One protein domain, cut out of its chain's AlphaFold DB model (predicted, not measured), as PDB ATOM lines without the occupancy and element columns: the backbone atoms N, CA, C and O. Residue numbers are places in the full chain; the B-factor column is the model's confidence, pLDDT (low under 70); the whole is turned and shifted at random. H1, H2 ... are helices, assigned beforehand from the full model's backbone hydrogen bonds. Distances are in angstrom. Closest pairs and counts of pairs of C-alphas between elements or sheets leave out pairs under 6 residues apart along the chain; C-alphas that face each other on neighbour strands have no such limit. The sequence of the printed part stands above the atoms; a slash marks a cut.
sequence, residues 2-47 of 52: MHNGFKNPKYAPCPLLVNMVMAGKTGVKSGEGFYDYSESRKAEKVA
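AT A GLANCE: This is residues 2 to 47 of the 52 residues of the protein "3-hydroxybutyryl-CoA dehydrogenase" of Eudoraea sp (UniProt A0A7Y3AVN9). This is a string of parts with little regular structure: the short helix H2 lies partway along its length, an arm with the small helix H1 reaches to one end, and residues 23 to 47 fold back on themselves in loops toward the other. Residues 5 to 10 stick out from the rest. The printed part has 46 residues with two named helices, H1 then H2, and no named strand; its class is all helix, though the named elements hold only 13 residues. It is loose, with a radius of gyration of the C-alphas of 13.5 A, and spans 40 by 18 by 15 A.

HOW THE PARTS SIT: H2, residues 15 to 22, and H1, residues 2 to 6, are apart and joined by a short link of 8 residues. In both helices every O i to N i+4 pair is within hydrogen-bond range. Residues 35 to 36 pair with residues 45 to 46, antiparallel.

IN THESE COORDINATES: H2 measures 10.6 A from C-alpha 15 at (-49.438, 44.815, 21.644) to C-alpha 22 at (-40.771, 50.835, 22.786). H1 measures 6.4 A from C-alpha 2, at (-40.389, 32.049, 26.220), to C-alpha 6.

THE WHOLE: The two C-alphas farthest apart, those of Lys 7 and Glu 39, are 40.3 A apart. The printed part has no cut. Mean pLDDT of the printed part is 72.3; residues 2 to 13 and 40 to 42 are under 70.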
ATOM      1  N   MET A   2     -39.192  32.806  25.772       55.28
ATOM      2  CA  MET A   2     -40.389  32.049  26.220       55.28
ATOM      3  C   MET A   2     -41.434  31.741  25.122       55.28
ATOM      4  O   MET A   2     -41.926  30.620  25.059       55.28
ATOM      5  N   HIS A   3     -41.742  32.678  24.214       53.06
ATOM      6  CA  HIS A   3     -42.736  32.448  23.147       53.06
ATOM      7  C   HIS A   3     -42.255  31.445  22.076       53.06
ATOM      8  O   HIS A   3     -42.984  30.526  21.708       53.06
ATOM      9  N   ASN A   4     -40.996  31.559  21.633       55.19
ATOM     10  CA  ASN A   4     -40.424  30.665  20.615       55.19
ATOM     11  C   ASN A   4     -40.229  29.216  21.094       55.19
ATOM     12  O   ASN A   4     -40.186  28.325  20.253       55.19
ATOM     13  N   GLY A   5     -40.107  28.976  22.406       60.38
ATOM     14  CA  GLY A   5     -39.913  27.631  22.963       60.38
ATOM     15  C   GLY A   5     -41.211  26.864  23.228       60.38
ATOM     16  O   GLY A   5     -41.239  25.652  23.057       60.38
ATOM     17  N   PHE A   6     -42.292  27.554  23.612       57.03
ATOM     18  CA  PHE A   6     -43.537  26.904  24.050       57.03
ATOM     19  C   PHE A   6     -44.715  27.027  23.072       57.03
ATOM     20  O   PHE A   6     -45.737  26.393  23.324       57.03
ATOM     21  N   LYS A   7     -44.608  27.824  21.987       55.50
ATOM     22  CA  LYS A   7     -45.665  28.034  20.960       55.50
ATOM     23  C   LYS A   7     -47.082  28.223  21.540       55.50
ATOM     24  O   LYS A   7     -48.077  27.905  20.896       55.50
ATOM     25  N   ASN A   8     -47.186  28.731  22.767       57.16
ATOM     26  CA  ASN A   8     -48.456  28.875  23.457       57.16
ATOM     27  C   ASN A   8     -48.919  30.335  23.315       57.16
ATOM     28  O   ASN A   8     -48.202  31.230  23.778       57.16
ATOM     29  N   PRO A   9     -50.096  30.589  22.710       62.06
ATOM     30  CA  PRO A   9     -50.616  31.938  22.473       62.06
ATOM     31  C   PRO A   9     -50.839  32.742  23.763       62.06
ATOM     32  O   PRO A   9     -50.918  33.965  23.710       62.06
ATOM     33  N   LYS A  10     -50.848  32.095  24.939       63.72
ATOM     34  CA  LYS A  10     -50.872  32.770  26.247       63.72
ATOM     35  C   LYS A  10     -49.651  33.666  26.502       63.72
ATOM     36  O   LYS A  10     -49.747  34.603  27.287       63.72
ATOM     37  N   TYR A  11     -48.516  33.391  25.857       59.69
ATOM     38  CA  TYR A  11     -47.296  34.203  25.966       59.69
ATOM     39  C   TYR A  11     -47.122  35.182  24.805       59.69
ATOM     40  O   TYR A  11     -46.040  35.756  24.658       59.69
ATOM     41  N   ALA A  12     -48.137  35.339  23.948       65.69
ATOM     42  CA  ALA A  12     -48.100  36.366  22.922       65.69
ATOM     43  C   ALA A  12     -47.941  37.728  23.619       65.69
ATOM     44  O   ALA A  12     -48.705  38.040  24.540       65.69
ATOM     45  N   PRO A  13     -46.932  38.530  23.243       64.69
ATOM     46  CA  PRO A  13     -46.750  39.831  23.852       64.69
ATOM     47  C   PRO A  13     -47.964  40.690  23.500       64.69
ATOM     48  O   PRO A  13     -48.268  40.902  22.326       64.69
ATOM     49  N   CYS A  14     -48.689  41.149  24.519       71.25
ATOM     50  CA  CYS A  14     -49.836  42.018  24.307       71.25
ATOM     51  C   CYS A  14     -49.344  43.292  23.590       71.25
ATOM     52  O   CYS A  14     -48.409  43.921  24.100       71.25
ATOM     53  N   PRO A  15     -49.929  43.688  22.443       76.50
ATOM     54  CA  PRO A  15     -49.438  44.815  21.644       76.50
ATOM     55  C   PRO A  15     -49.278  46.106  22.456       76.50
ATOM     56  O   PRO A  15     -48.332  46.864  22.255       76.50
ATOM     57  N   LEU A  16     -50.155  46.306  23.444       77.31
ATOM     58  CA  LEU A  16     -50.098  47.426  24.377       77.31
ATOM     59  C   LEU A  16     -48.779  47.472  25.167       77.31
ATOM     60  O   LEU A  16     -48.139  48.518  25.239       77.31
ATOM     61  N   LEU A  17     -48.343  46.337  25.720       74.31
ATOM     62  CA  LEU A  17     -47.105  46.248  26.500       74.31
ATOM     63  C   LEU A  17     -45.868  46.463  25.624       74.31
ATOM     64  O   LEU A  17     -44.909  47.094  26.065       74.31
ATOM     65  N   VAL A  18     -45.894  45.978  24.379       77.44
ATOM     66  CA  VAL A  18     -44.799  46.191  23.420       77.44
ATOM     67  C   VAL A  18     -44.623  47.680  23.136       77.44
ATOM     68  O   VAL A  18     -43.508  48.189  23.228       77.44
ATOM     69  N   ASN A  19     -45.724  48.387  22.876       79.44
ATOM     70  CA  ASN A  19     -45.693  49.821  22.600       79.44
ATOM     71  C   ASN A  19     -45.182  50.629  23.802       79.44
ATOM     72  O   ASN A  19     -44.416  51.572  23.620       79.44
ATOM     73  N   MET A  20     -45.531  50.238  25.033       78.12
ATOM     74  CA  MET A  20     -45.030  50.907  26.243       78.12
ATOM     75  C   MET A  20     -43.520  50.737  26.430       78.12
ATOM     76  O   MET A  20     -42.834  51.700  26.776       78.12
ATOM     77  N   VAL A  21     -42.988  49.540  26.162       78.38
ATOM     78  CA  VAL A  21     -41.540  49.284  26.225       78.38
ATOM     79  C   VAL A  21     -40.802  50.038  25.119       78.38
ATOM     80  O   VAL A  21     -39.770  50.645  25.393       78.38
ATOM     81  N   MET A  22     -41.341  50.057  23.895       78.62
ATOM     82  CA  MET A  22     -40.771  50.835  22.786       78.62
ATOM     83  C   MET A  22     -40.767  52.343  23.070       78.62
ATOM     84  O   MET A  22     -39.814  53.024  22.708       78.62
ATOM     85  N   ALA A  23     -41.785  52.855  23.766       80.06
ATOM     86  CA  ALA A  23     -41.869  54.251  24.191       80.06
ATOM     87  C   ALA A  23     -40.978  54.595  25.405       80.06
ATOM     88  O   ALA A  23     -40.994  55.732  25.868       80.06
ATOM     89  N   GLY A  24     -40.231  53.633  25.963       79.25
ATOM     90  CA  GLY A  24     -39.366  53.849  27.130       79.25
ATOM     91  C   GLY A  24     -40.108  53.973  28.469       79.25
ATOM     92  O   GLY A  24     -39.475  54.203  29.500       79.25
ATOM     93  N   LYS A  25     -41.432  53.767  28.488       81.69
ATOM     94  CA  LYS A  25     -42.286  53.832  29.685       81.69
ATOM     95  C   LYS A  25     -42.275  52.498  30.439       81.69
ATOM     96  O   LYS A  25     -43.248  51.749  30.466       81.69
ATOM     97  N   THR A  26     -41.128  52.183  31.036       80.44
ATOM     98  CA  THR A  26     -40.858  50.937  31.782       80.44
ATOM     99  C   THR A  26     -41.354  50.931  33.240       80.44
ATOM    100  O   THR A  26     -40.980  50.051  34.016       80.44
ATOM    101  N   GLY A  27     -42.206  51.883  33.636       79.56
ATOM    102  CA  GLY A  27     -42.764  51.982  34.986       79.56
ATOM    103  C   GLY A  27     -41.861  52.752  35.945       79.56
ATOM    104  O   GLY A  27     -41.315  53.793  35.599       79.56
ATOM    105  N   VAL A  28     -41.687  52.232  37.164       77.75
ATOM    106  CA  VAL A  28     -40.994  52.924  38.270       77.75
ATOM    107  C   VAL A  28     -39.570  53.357  37.905       77.75
ATOM    108  O   VAL A  28     -39.118  54.412  38.333       77.75
ATOM    109  N   LYS A  29     -38.852  52.560  37.102       78.81
ATOM    110  CA  LYS A  29     -37.477  52.873  36.680       78.81
ATOM    111  C   LYS A  29     -37.403  54.117  35.788       78.81
ATOM    112  O   LYS A  29     -36.418  54.843  35.856       78.81
ATOM    113  N   SER A  30     -38.408  54.329  34.944       76.62
ATOM    114  CA  SER A  30     -38.503  55.474  34.030       76.62
ATOM    115  C   SER A  30     -39.355  56.614  34.589       76.62
ATOM    116  O   SER A  30     -39.565  57.594  33.888       76.62
ATOM    117  N   GLY A  31     -39.881  56.487  35.812       77.06
ATOM    118  CA  GLY A  31     -40.807  57.455  36.408       77.06
ATOM    119  C   GLY A  31     -42.237  57.389  35.857       77.06
ATOM    120  O   GLY A  31     -43.134  57.948  36.465       77.06
ATOM    121  N   GLU A  32     -42.482  56.658  34.766       74.81
ATOM    122  CA  GLU A  32     -43.800  56.535  34.135       74.81
ATOM    123  C   GLU A  32     -43.989  55.143  33.507       74.81
ATOM    124  O   GLU A  32     -43.070  54.574  32.900       74.81
ATOM    125  N   GLY A  33     -45.192  54.589  33.653       83.69
ATOM    126  CA  GLY A  33     -45.654  53.358  33.007       83.69
ATOM    127  C   GLY A  33     -47.173  53.370  32.859       83.69
ATOM    128  O   GLY A  33     -47.730  54.249  32.213       83.69
ATOM    129  N   PHE A  34     -47.860  52.403  33.471       81.06
ATOM    130  CA  PHE A  34     -49.325  52.463  33.623       81.06
ATOM    131  C   PHE A  34     -49.768  53.576  34.578       81.06
ATOM    132  O   PHE A  34     -50.861  54.123  34.457       81.06
ATOM    133  N   TYR A  35     -48.883  53.917  35.505       82.12
ATOM    134  CA  TYR A  35     -49.057  54.960  36.494       82.12
ATOM    135  C   TYR A  35     -47.898  55.939  36.385       82.12
ATOM    136  O   TYR A  35     -46.819  55.598  35.881       82.12
ATOM    137  N   ASP A  36     -48.144  57.148  36.855       80.31
ATOM    138  CA  ASP A  36     -47.121  58.147  37.075       80.31
ATOM    139  C   ASP A  36     -46.451  57.868  38.428       80.31
ATOM    140  O   ASP A  36     -47.100  57.833  39.475       80.31
ATOM    141  N   TYR A  37     -45.149  57.600  38.377       77.81
ATOM    142  CA  TYR A  37     -44.293  57.305  39.523       77.81
ATOM    143  C   TYR A  37     -43.314  58.453  39.820       77.81
ATOM    144  O   TYR A  37     -42.385  58.261  40.609       77.81
ATOM    145  N   SER A  38     -43.481  59.620  39.186       73.75
ATOM    146  CA  SER A  38     -42.606  60.788  39.354       73.75
ATOM    147  C   SER A  38     -42.607  61.340  40.784       73.75
ATOM    148  O   SER A  38     -41.555  61.710  41.298       73.75
ATOM    149  N   GLU A  39     -43.765  61.347  41.447       72.62
ATOM    150  CA  GLU A  39     -43.930  61.901  42.799       72.62
ATOM    151  C   GLU A  39     -43.816  60.838  43.906       72.62
ATOM    152  O   GLU A  39     -43.383  61.135  45.019       72.62
ATOM    153  N   SER A  40     -44.194  59.586  43.630       69.38
ATOM    154  CA  SER A  40     -44.212  58.511  44.626       69.38
ATOM    155  C   SER A  40     -44.161  57.131  43.974       69.38
ATOM    156  O   SER A  40     -44.736  56.889  42.917       69.38
ATOM    157  N   ARG A  41     -43.518  56.165  44.644       68.44
ATOM    158  CA  ARG A  41     -43.559  54.745  44.237       68.44
ATOM    159  C   ARG A  41     -44.929  54.100  44.449       68.44
ATOM    160  O   ARG A  41     -45.160  52.997  43.952       68.44
ATOM    161  N   LYS A  42     -45.821  54.747  45.202       67.06
ATOM    162  CA  LYS A  42     -47.221  54.339  45.275       67.06
ATOM    163  C   LYS A  42     -47.879  54.781  43.973       67.06
ATOM    164  O   LYS A  42     -47.884  55.964  43.667       67.06
ATOM    165  N   ALA A  43     -48.373  53.816  43.204       70.31
ATOM    166  CA  ALA A  43     -49.082  53.994  41.940       70.31
ATOM    167  C   ALA A  43     -50.420  54.748  42.135       70.31
ATOM    168  O   ALA A  43     -51.491  54.174  41.970       70.31
ATOM    169  N   GLU A  44     -50.360  56.003  42.573       75.81
ATOM    170  CA  GLU A  44     -51.521  56.795  42.992       75.81
ATOM    171  C   GLU A  44     -52.178  57.514  41.812       75.81
ATOM    172  O   GLU A  44     -53.399  57.651  41.782       75.81
ATOM    173  N   LYS A  45     -51.389  57.930  40.816       78.56
ATOM    174  CA  LYS A  45     -51.882  58.622  39.622       78.56
ATOM    175  C   LYS A  45     -51.768  57.713  38.406       78.56
ATOM    176  O   LYS A  45     -50.687  57.233  38.077       78.56
ATOM    177  N   VAL A  46     -52.889  57.463  37.736       80.56
ATOM    178  CA  VAL A  46     -52.912  56.755  36.448       80.56
ATOM    179  C   VAL A  46     -52.254  57.647  35.394       80.56
ATOM    180  O   VAL A  46     -52.507  58.851  35.367       80.56
ATOM    181  N   ALA A  47     -51.398  57.077  34.541       77.38
ATOM    182  CA  ALA A  47     -50.742  57.859  33.498       77.38
ATOM    183  C   ALA A  47     -51.787  58.421  32.521       77.38
ATOM    184  O   ALA A  47     -52.774  57.754  32.208       77.38
TER     185      ALA A  47